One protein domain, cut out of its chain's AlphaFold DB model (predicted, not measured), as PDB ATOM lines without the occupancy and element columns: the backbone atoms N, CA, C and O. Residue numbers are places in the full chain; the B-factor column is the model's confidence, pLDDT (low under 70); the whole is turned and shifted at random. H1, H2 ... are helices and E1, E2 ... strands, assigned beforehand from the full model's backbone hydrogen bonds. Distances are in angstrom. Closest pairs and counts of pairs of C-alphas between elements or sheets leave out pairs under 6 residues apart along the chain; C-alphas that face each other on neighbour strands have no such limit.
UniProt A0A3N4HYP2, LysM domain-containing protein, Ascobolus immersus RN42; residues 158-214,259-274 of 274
ATOM      1  N   ASN A 158     230.208 273.921 213.794       88.00
ATOM      2  CA  ASN A 158     230.867 273.597 212.527       88.00
ATOM      3  C   ASN A 158     230.373 272.271 211.929       88.00
ATOM      4  O   ASN A 158     231.141 271.510 211.342       88.00
ATOM      5  N   CYS A 159     229.083 271.986 212.093       92.94
ATOM      6  CA  CYS A 159     228.442 270.854 211.445       92.94
ATOM      7  C   CYS A 159     228.440 271.025 209.915       92.94
ATOM      8  O   CYS A 159     227.964 272.041 209.413       92.94
ATOM      9  N   ALA A 160     228.919 270.028 209.171       91.94
ATOM     10  CA  ALA A 160     228.889 270.055 207.710       91.94
ATOM     11  C   ALA A 160     227.497 269.734 207.143       91.94
ATOM     12  O   ALA A 160     227.128 270.241 206.088       91.94
ATOM     13  N   SER A 161     226.714 268.889 207.823       92.25
ATOM     14  CA  SER A 161     225.347 268.564 207.405       92.25
ATOM     15  C   SER A 161     224.456 268.253 208.597       92.25
ATOM     16  O   SER A 161     224.784 267.408 209.434       92.25
ATOM     17  N   SER A 162     223.305 268.920 208.656       93.75
ATOM     18  CA  SER A 162     222.292 268.728 209.691       93.75
ATOM     19  C   SER A 162     220.924 268.470 209.069       93.75
ATOM     20  O   SER A 162     220.659 268.884 207.940       93.75
ATOM     21  N   ARG A 163     220.052 267.762 209.794       95.00
ATOM     22  CA  ARG A 163     218.652 267.589 209.383       95.00
ATOM     23  C   ARG A 163     217.715 267.474 210.567       95.00
ATOM     24  O   ARG A 163     218.125 267.094 211.664       95.00
ATOM     25  N   VAL A 164     216.445 267.738 210.287       95.62
ATOM     26  CA  VAL A 164     215.347 267.469 211.208       95.62
ATOM     27  C   VAL A 164     215.118 265.961 211.292       95.62
ATOM     28  O   VAL A 164     215.053 265.268 210.270       95.62
ATOM     29  N   ILE A 165     215.019 265.450 212.513       94.88
ATOM     30  CA  ILE A 165     214.744 264.041 212.789       94.88
ATOM     31  C   ILE A 165     213.242 263.796 212.742       94.88
ATOM     32  O   ILE A 165     212.451 264.558 213.304       94.88
ATOM     33  N   THR A 166     212.834 262.730 212.061       93.31
ATOM     34  CA  THR A 166     211.423 262.355 211.948       93.31
ATOM     35  C   THR A 166     211.038 261.344 213.028       93.31
ATOM     36  O   THR A 166     211.881 260.683 213.638       93.31
ATOM     37  N   SER A 167     209.738 261.234 213.308       92.75
ATOM     38  CA  SER A 167     209.245 260.269 214.295       92.75
ATOM     39  C   SER A 167     209.598 258.833 213.890       92.75
ATOM     40  O   SER A 167     209.430 258.444 212.735       92.75
ATOM     41  N   GLY A 168     210.081 258.036 214.846       89.62
ATOM     42  CA  GLY A 168     210.458 256.634 214.630       89.62
ATOM     43  C   GLY A 168     211.909 256.404 214.187       89.62
ATOM     44  O   GLY A 168     212.313 255.250 213.978       89.62
ATOM     45  N   GLU A 169     212.707 257.463 214.065       91.75
ATOM     46  CA  GLU A 169     214.154 257.353 213.906       91.75
ATOM     47  C   GLU A 169     214.863 257.090 215.237       91.75
ATOM     48  O   GLU A 169     214.386 257.419 216.319       91.75
ATOM     49  N   ASN A 170     216.028 256.458 215.145       93.19
ATOM     50  CA  ASN A 170     216.946 256.265 216.257       93.19
ATOM     51  C   ASN A 170     218.377 256.360 215.720       93.19
ATOM     52  O   ASN A 170     218.596 256.330 214.506       93.19
ATOM     53  N   CYS A 171     219.365 256.450 216.608       93.19
ATOM     54  CA  CYS A 171     220.751 256.619 216.177       93.19
ATOM     55  C   CYS A 171     221.276 255.489 215.305       93.19
ATOM     56  O   CYS A 171     222.043 255.769 214.395       93.19
ATOM     57  N   TRP A 172     220.833 254.252 215.528       92.31
ATOM     58  CA  TRP A 172     221.222 253.129 214.680       92.31
ATOM     59  C   TRP A 172     220.751 253.341 213.236       92.31
ATOM     60  O   TRP A 172     221.547 253.267 212.304       92.31
ATOM     61  N   LYS A 173     219.478 253.711 213.033       93.81
ATOM     62  CA  LYS A 173     218.936 253.998 211.694       93.81
ATOM     63  C   LYS A 173     219.660 255.173 211.040       93.81
ATOM     64  O   LYS A 173     219.971 255.117 209.856       93.81
ATOM     65  N   ILE A 174     219.938 256.221 211.815       93.69
ATOM     66  CA  ILE A 174     220.642 257.410 211.334       93.69
ATOM     67  C   ILE A 174     222.063 257.045 210.901       93.69
ATOM     68  O   ILE A 174     222.447 257.364 209.782       93.69
ATOM     69  N   GLN A 175     222.826 256.336 211.735       92.88
ATOM     70  CA  GLN A 175     224.208 255.948 211.439       92.88
ATOM     71  C   GLN A 175     224.291 255.020 210.223       92.88
ATOM     72  O   GLN A 175     225.139 255.227 209.356       92.88
ATOM     73  N   ASN A 176     223.362 254.068 210.111       93.88
ATOM     74  CA  ASN A 176     223.303 253.113 209.004       93.88
ATOM     75  C   ASN A 176     222.703 253.692 207.712       93.88
ATOM     76  O   ASN A 176     222.744 253.027 206.680       93.88
ATOM     77  N   SER A 177     222.148 254.909 207.741       93.06
ATOM     78  CA  SER A 177     221.673 255.585 206.526       93.06
ATOM     79  C   SER A 177     222.817 256.113 205.650       93.06
ATOM     80  O   SER A 177     222.622 256.353 204.458       93.06
ATOM     81  N   PHE A 178     224.016 256.258 206.220       91.06
ATOM     82  CA  PHE A 178     225.218 256.668 205.503       91.06
ATOM     83  C   PHE A 178     225.864 255.484 204.783       91.06
ATOM     84  O   PHE A 178     225.781 254.341 205.232       91.06
ATOM     85  N   LYS A 179     226.541 255.772 203.667       90.56
ATOM     86  CA  LYS A 179     227.392 254.810 202.961       90.56
ATOM     87  C   LYS A 179     228.832 255.339 202.905       90.56
ATOM     88  O   LYS A 179     229.024 256.401 202.302       90.56
ATOM     89  N   PRO A 180     229.802 254.667 203.567       88.44
ATOM     90  CA  PRO A 180     229.616 253.612 204.557       88.44
ATOM     91  C   PRO A 180     228.941 254.172 205.829       88.44
ATOM     92  O   PRO A 180     228.848 255.399 205.986       88.44
ATOM     93  N   PRO A 181     228.462 253.296 206.731       90.12
ATOM     94  CA  PRO A 181     227.833 253.705 207.981       90.12
ATOM     95  C   PRO A 181     228.724 254.630 208.810       90.12
ATOM     96  O   PRO A 181     229.951 254.498 208.821       90.12
ATOM     97  N   LEU A 182     228.104 255.557 209.543       90.25
ATOM     98  CA  LEU A 182     228.840 256.380 210.500       90.25
ATOM     99  C   LEU A 182     229.451 255.496 211.587       90.25
ATOM    100  O   LEU A 182     228.780 254.627 212.143       90.25
ATOM    101  N   ALA A 183     230.708 255.773 211.926       88.81
ATOM    102  CA  ALA A 183     231.357 255.130 213.056       88.81
ATOM    103  C   ALA A 183     230.609 255.429 214.368       88.81
ATOM    104  O   ALA A 183     230.048 256.516 214.563       88.81
ATOM    105  N   GLU A 184     230.624 254.454 215.274       87.19
ATOM    106  CA  GLU A 184     229.976 254.562 216.578       87.19
ATOM    107  C   GLU A 184     230.501 255.782 217.353       87.19
ATOM    108  O   GLU A 184     231.695 256.084 217.356       87.19
ATOM    109  N   GLY A 185     229.600 256.514 218.009       88.12
ATOM    110  CA  GLY A 185     229.956 257.672 218.829       88.12
ATOM    111  C   GLY A 185     230.104 258.993 218.069       88.12
ATOM    112  O   GLY A 185     230.020 260.041 218.707       88.12
ATOM    113  N   LEU A 186     230.239 258.994 216.733       91.25
ATOM    114  CA  LEU A 186     230.325 260.241 215.953       91.25
ATOM    115  C   LEU A 186     229.078 261.112 216.113       91.25
ATOM    116  O   LEU A 186     229.171 262.327 216.268       91.25
ATOM    117  N   LEU A 187     227.903 260.483 216.137       93.50
ATOM    118  CA  LEU A 187     226.646 261.208 216.271       93.50
ATOM    119  C   LEU A 187     226.532 261.912 217.634       93.50
ATOM    120  O   LEU A 187     226.053 263.040 217.701       93.50
ATOM    121  N   GLN A 188     227.017 261.288 218.711       94.00
ATOM    122  CA  GLN A 188     227.086 261.899 220.045       94.00
ATOM    123  C   GLN A 188     228.183 262.961 220.136       94.00
ATOM    124  O   GLN A 188     228.037 263.949 220.851       94.00
ATOM    125  N   LEU A 189     229.274 262.772 219.399       92.00
ATOM    126  CA  LEU A 189     230.375 263.723 219.351       92.00
ATOM    127  C   LEU A 189     229.947 265.050 218.715       92.00
ATOM    128  O   LEU A 189     230.351 266.113 219.177       92.00
ATOM    129  N   TRP A 190     229.103 264.993 217.685       94.19
ATOM    130  CA  TRP A 190     228.584 266.184 217.005       94.19
ATOM    131  C   TRP A 190     227.322 266.765 217.652       94.19
ATOM    132  O   TRP A 190     226.975 267.916 217.391       94.19
ATOM    133  N   ASN A 191     226.645 265.994 218.504       94.19
ATOM    134  CA  ASN A 191     225.463 266.423 219.247       94.19
ATOM    135  C   ASN A 191     225.699 266.170 220.735       94.19
ATOM    136  O   ASN A 191     225.262 265.168 221.304       94.19
ATOM    137  N   THR A 192     226.441 267.078 221.360       92.88
ATOM    138  CA  THR A 192     226.823 266.980 222.770       92.88
ATOM    139  C   THR A 192     225.589 266.853 223.664       92.88
ATOM    140  O   THR A 192     224.584 267.527 223.463       92.88
ATOM    141  N   GLY A 193     225.626 265.944 224.636       90.88
ATOM    142  CA  GLY A 193     224.465 265.629 225.473       90.88
ATOM    143  C   GLY A 193     223.513 264.588 224.877       90.88
ATOM    144  O   GLY A 193     222.677 264.071 225.615       90.88
ATOM    145  N   LEU A 194     223.654 264.193 223.604       93.50
ATOM    146  CA  LEU A 194     222.942 263.031 223.063       93.50
ATOM    147  C   LEU A 194     223.411 261.757 223.781       93.50
ATOM    148  O   LEU A 194     224.600 261.441 223.841       93.50
ATOM    149  N   SER A 195     222.461 261.019 224.343       90.69
ATOM    150  CA  SER A 195     222.722 259.749 225.016       90.69
ATOM    151  C   SER A 195     223.180 258.684 224.018       90.69
ATOM    152  O   SER A 195     222.810 258.701 222.844       90.69
ATOM    153  N   LYS A 196     223.969 257.712 224.489       88.75
ATOM    154  CA  LYS A 196     224.406 256.573 223.662       88.75
ATOM    155  C   LYS A 196     223.225 255.742 223.158       88.75
ATOM    156  O   LYS A 196     223.208 255.345 222.001       88.75
ATOM    157  N   ASP A 197     222.211 255.578 224.006       87.56
ATOM    158  CA  ASP A 197     220.971 254.865 223.680       87.56
ATOM    159  C   ASP A 197     219.969 255.728 222.895       87.56
ATOM    160  O   ASP A 197     218.887 255.267 222.540       87.56
ATOM    161  N   CYS A 198     220.298 257.002 222.658       90.62
ATOM    162  CA  CYS A 198     219.494 257.964 221.905       90.62
ATOM    163  C   CYS A 198     218.064 258.147 222.409       90.62
ATOM    164  O   CYS A 198     217.154 258.483 221.656       90.62
ATOM    165  N   ARG A 199     217.882 257.983 223.722       91.12
ATOM    166  CA  ARG A 199     216.605 258.186 224.418       91.12
ATOM    167  C   ARG A 199     216.170 259.647 224.464       91.12
ATOM    168  O   ARG A 199     214.999 259.923 224.685       91.12
ATOM    169  N   ASN A 200     217.113 260.561 224.278       92.75
ATOM    170  CA  ASN A 200     216.895 262.001 224.190       92.75
ATOM    171  C   ASN A 200     217.123 262.526 222.763       92.75
ATOM    172  O   ASN A 200     217.548 263.664 222.590       92.75
ATOM    173  N   LEU A 201     216.888 261.677 221.759       92.94
ATOM    174  CA  LEU A 201     216.735 262.093 220.372       92.94
ATOM    175  C   LEU A 201     215.273 262.499 220.165       92.94
ATOM    176  O   LEU A 201     214.373 261.668 220.304       92.94
ATOM    177  N   TYR A 202     215.035 263.764 219.847       92.94
ATOM    178  CA  TYR A 202     213.682 264.299 219.724       92.94
ATOM    179  C   TYR A 202     213.281 264.454 218.257       92.94
ATOM    180  O   TYR A 202     214.039 264.973 217.438       92.94
ATOM    181  N   ALA A 203     212.072 264.003 217.922       93.44
ATOM    182  CA  ALA A 203     211.484 264.271 216.615       93.44
ATOM    183  C   ALA A 203     211.217 265.776 216.451       93.44
ATOM    184  O   ALA A 203     210.994 266.484 217.434       93.44
ATOM    185  N   SER A 204     211.231 266.247 215.205       92.12
ATOM    186  CA  SER A 204     211.070 267.662 214.843       92.12
ATOM    187  C   SER A 204     212.194 268.583 215.338       92.12
ATOM    188  O   SER A 204     212.068 269.800 215.246       92.12
ATOM    189  N   GLU A 205     213.315 268.020 215.796       93.00
ATOM    190  CA  GLU A 205     214.535 268.760 216.121       93.00
ATOM    191  C   GLU A 205     215.654 268.496 215.118       93.00
ATOM    192  O   GLU A 205     215.724 267.433 214.496       93.00
ATOM    193  N   THR A 206     216.543 269.481 214.977       94.50
ATOM    194  CA  THR A 206     217.686 269.436 214.065       94.50
ATOM    195  C   THR A 206     218.917 268.876 214.762       94.50
ATOM    196  O   THR A 206     219.323 269.377 215.806       94.50
ATOM    197  N   TYR A 207     219.542 267.879 214.140       95.69
ATOM    198  CA  TYR A 207     220.770 267.251 214.625       95.69
ATOM    199  C   TYR A 207     221.854 267.294 213.557       95.69
ATOM    200  O   TYR A 207     221.571 267.184 212.359       95.69
ATOM    201  N   CYS A 208     223.106 267.401 213.994       95.94
ATOM    202  CA  CYS A 208     224.257 267.273 213.117       95.94
ATOM    203  C   CYS A 208     224.480 265.811 212.764       95.94
ATOM    204  O   CYS A 208     224.703 264.986 213.650       95.94
ATOM    205  N   LEU A 209     224.451 265.486 211.478       94.19
ATOM    206  CA  LEU A 209     224.696 264.129 210.998       94.19
ATOM    207  C   LEU A 209     226.017 263.979 210.258       94.19
ATOM    208  O   LEU A 209     226.417 262.861 209.945       94.19
ATOM    209  N   LEU A 210     226.687 265.089 209.971       92.06
ATOM    210  CA  LEU A 210     228.019 265.090 209.405       92.06
ATOM    211  C   LEU A 210     228.820 266.188 210.086       92.06
ATOM    212  O   LEU A 210     228.504 267.368 209.945       92.06
ATOM    213  N   GLY A 211     229.830 265.785 210.849       88.25
ATOM    214  CA  GLY A 211     230.722 266.708 211.536       88.25
ATOM    215  C   GLY A 211     231.574 267.545 210.590       88.25
ATOM    216  O   GLY A 211     231.402 267.486 209.373       88.25
ATOM    217  N   PRO A 212     232.522 268.311 211.140       85.50
ATOM    218  CA  PRO A 212     233.352 269.209 210.360       85.50
ATOM    219  C   PRO A 212     234.122 268.391 209.328       85.50
ATOM    220  O   PRO A 212     234.820 267.438 209.684       85.50
ATOM    221  N   THR A 213     233.994 268.744 208.052       74.75
ATOM    222  CA  THR A 213     234.907 268.215 207.043       74.75
ATOM    223  C   THR A 213     236.293 268.766 207.355       74.75
ATOM    224  O   THR A 213     236.398 269.978 207.593       74.75
ATOM    225  N   PRO A 214     237.356 267.942 207.366       59.78
ATOM    226  CA  PRO A 214     238.697 268.496 207.360       59.78
ATOM    227  C   PRO A 214     238.757 269.454 206.173       59.78
ATOM    228  O   PRO A 214     238.344 269.097 205.066       59.78
ATOM    229  N   SER A 259     239.989 263.351 214.078       67.50
ATOM    230  CA  SER A 259     240.909 263.056 212.984       67.50
ATOM    231  C   SER A 259     241.118 261.557 212.748       67.50
ATOM    232  O   SER A 259     241.115 261.131 211.602       67.50
ATOM    233  N   TYR A 260     241.254 260.734 213.791       65.81
ATOM    234  CA  TYR A 260     241.462 259.291 213.635       65.81
ATOM    235  C   TYR A 260     240.205 258.585 213.109       65.81
ATOM    236  O   TYR A 260     240.290 257.748 212.215       65.81
ATOM    237  N   ILE A 261     239.028 258.957 213.620       65.81
ATOM    238  CA  ILE A 261     237.760 258.341 213.205       65.81
ATOM    239  C   ILE A 261     237.399 258.747 211.766       65.81
ATOM    240  O   ILE A 261     236.892 257.929 210.999       65.81
ATOM    241  N   LEU A 262     237.690 259.993 211.378       70.94
ATOM    242  CA  LEU A 262     237.500 260.464 210.004       70.94
ATOM    243  C   LEU A 262     238.466 259.785 209.024       70.94
ATOM    244  O   LEU A 262     238.027 259.343 207.966       70.94
ATOM    245  N   VAL A 263     239.735 259.614 209.406       72.62
ATOM    246  CA  VAL A 263     240.721 258.873 208.602       72.62
ATOM    247  C   VAL A 263     240.295 257.417 208.405       72.62
ATOM    248  O   VAL A 263     240.418 256.878 207.308       72.62
ATOM    249  N   GLU A 264     239.747 256.769 209.432       68.81
ATOM    250  CA  GLU A 264     239.296 255.382 209.298       68.81
ATOM    251  C   GLU A 264     238.066 255.256 208.388       68.81
ATOM    252  O   GLU A 264     237.931 254.275 207.658       68.81
ATOM    253  N   ARG A 265     237.200 256.277 208.359       67.88
ATOM    254  CA  ARG A 265     236.096 256.360 207.396       67.88
ATOM    255  C   ARG A 265     236.605 256.528 205.960       67.88
ATOM    256  O   ARG A 265     236.100 255.843 205.077       67.88
ATOM    257  N   GLU A 266     237.598 257.382 205.719       69.88
ATOM    258  CA  GLU A 266     238.226 257.537 204.394       69.88
ATOM    259  C   GLU A 266     238.858 256.220 203.911       69.88
ATOM    260  O   GLU A 266     238.607 255.788 202.788       69.88
ATOM    261  N   ARG A 267     239.531 255.481 204.799       71.44
ATOM    262  CA  ARG A 267     240.072 254.140 204.496       71.44
ATOM    263  C   ARG A 267     239.009 253.069 204.234       71.44
ATOM    264  O   ARG A 267     239.309 252.045 203.616       71.44
ATOM    265  N   MET A 268     237.793 253.235 204.756       61.41
ATOM    266  CA  MET A 268     236.662 252.367 204.411       61.41
ATOM    267  C   MET A 268     236.140 252.698 203.009       61.41
ATOM    268  O   MET A 268     235.919 251.779 202.227       61.41
ATOM    269  N   TYR A 269     236.029 253.985 202.660       61.62
ATOM    270  CA  TYR A 269     235.649 254.414 201.309       61.62
ATOM    271  C   TYR A 269     236.616 253.903 200.234       61.62
ATOM    272  O   TYR A 269     236.175 253.407 199.202       61.62
ATOM    273  N   GLU A 270     237.925 253.980 200.480       71.50
ATOM    274  CA  GLU A 270     238.945 253.523 199.524       71.50
ATOM    275  C   GLU A 270     238.925 252.001 199.302       71.50
ATOM    276  O   GLU A 270     239.290 251.536 198.227       71.50
ATOM    277  N   ARG A 271     238.469 251.213 200.288       65.50
ATOM    278  CA  ARG A 271     238.354 249.748 200.168       65.50
ATOM    279  C   ARG A 271     237.104 249.269 199.438       65.50
ATOM    280  O   ARG A 271     237.125 248.160 198.924       65.50
ATOM    281  N   GLU A 272     236.031 250.053 199.420       61.88
ATOM    282  CA  GLU A 272     234.792 249.706 198.703       61.88
ATOM    283  C   GLU A 272     234.783 250.215 197.248       61.88
ATOM    284  O   GLU A 272     233.898 249.856 196.476       61.88
ATOM    285  N   GLY A 273     235.757 251.053 196.871       53.12
ATOM    286  CA  GLY A 273     235.901 251.633 195.531       53.12
ATOM    287  C   GLY A 273     236.870 250.909 194.586       53.12
ATOM    288  O   GLY A 273     237.148 251.447 193.514       53.12
ATOM    289  N   ASN A 274     237.396 249.740 194.961       40.91
ATOM    290  CA  ASN A 274     238.337 248.930 194.173       40.91
ATOM    291  C   ASN A 274     237.918 247.456 194.166       40.91
ATOM    292  O   ASN A 274     238.291 246.750 193.204       40.91
TER     293      ASN A 274
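Overview. This is residues 158 to 214 and 259 to 274 of the 274 residues of the protein "LysM domain-containing protein" of Ascobolus immersus RN42 (UniProt A0A3N4HYP2). Picture a small body built largely of loops, with a ribbon of two antiparallel strands, E1 and E2, along one side and two short helices, H1 and H2, on its inner side, H2 packed beside E2. The longest helix, H3, lies at one end of the long axis, set off from this body. The 73 printed residues hold three named helices and two named strands in the order E1, H1, H2, E2, H3; the sheet's order is E1 - E2, and the class is mixed, helices and strands, with under half of the residues in named elements. The whole is compact, with a radius of gyration of the C-alphas of 12.6 A, yet elongated, spanning 38 by 23 by 19 A.

Arrangement. Begin at E1, residues 161 to 164, and look across to its antiparallel neighbour E2, residues 206 to 210; their directions stand at 149 degrees. Here N 163 and O 207 are within hydrogen-bond range at 3.0 A, as are N 209 and O 161 at 2.8 A. Next find H1, residues 171 to 176, whose closest C-alphas to E2, those of Ile 174 and Leu 209, are 7.9 A apart. H2, residues 186 to 190, is close to H1 but not clearly touching it, and their closest C-alphas, those of Cys 171 and Leu 187, are 7.5 A apart. H2 comes nearer to E2: the closest C-alphas, those of Trp 190 and Cys 208, are 5.9 A apart. H3, residues 259 to 272, is apart from E1 and H1, and only just apart from H2, with closest C-alphas 8.2 A apart. In H1 and H2 every O i to N i+4 pair is within hydrogen-bond range; in H3, 9 of 10 are.

Along the chain. Find C-alpha 161 at (225.347, 268.564, 207.405); from there E1 runs 10.8 A to C-alpha 164. H1 covers 8.4 A from Cys 171 to Asn 176, and H2 covers 6.3 A from Leu 186 to Trp 190. E2 starts at C-alpha 206, at (217.686, 269.436, 214.065), and runs 12.1 A to Leu 210. H3 runs 20.5 A from Ser 259 to C-alpha 272, at (234.792, 249.706, 198.703).

Size, cuts and confidence. The two C-alphas farthest apart, those of Asn 200 and Asn 274, are 39.1 A apart. Residues 215 to 258 are not printed, and C-alphas 214 and 259 are 8.1 A apart across the cut. The link from H2 to E2, residues 191 to 205, is long. The mean pLDDT of the printed part is 85.4, but 67 in H3; 13 residues are under 70, among them 214, 259 to 261 and 271 to 274, the last of which ends the chain.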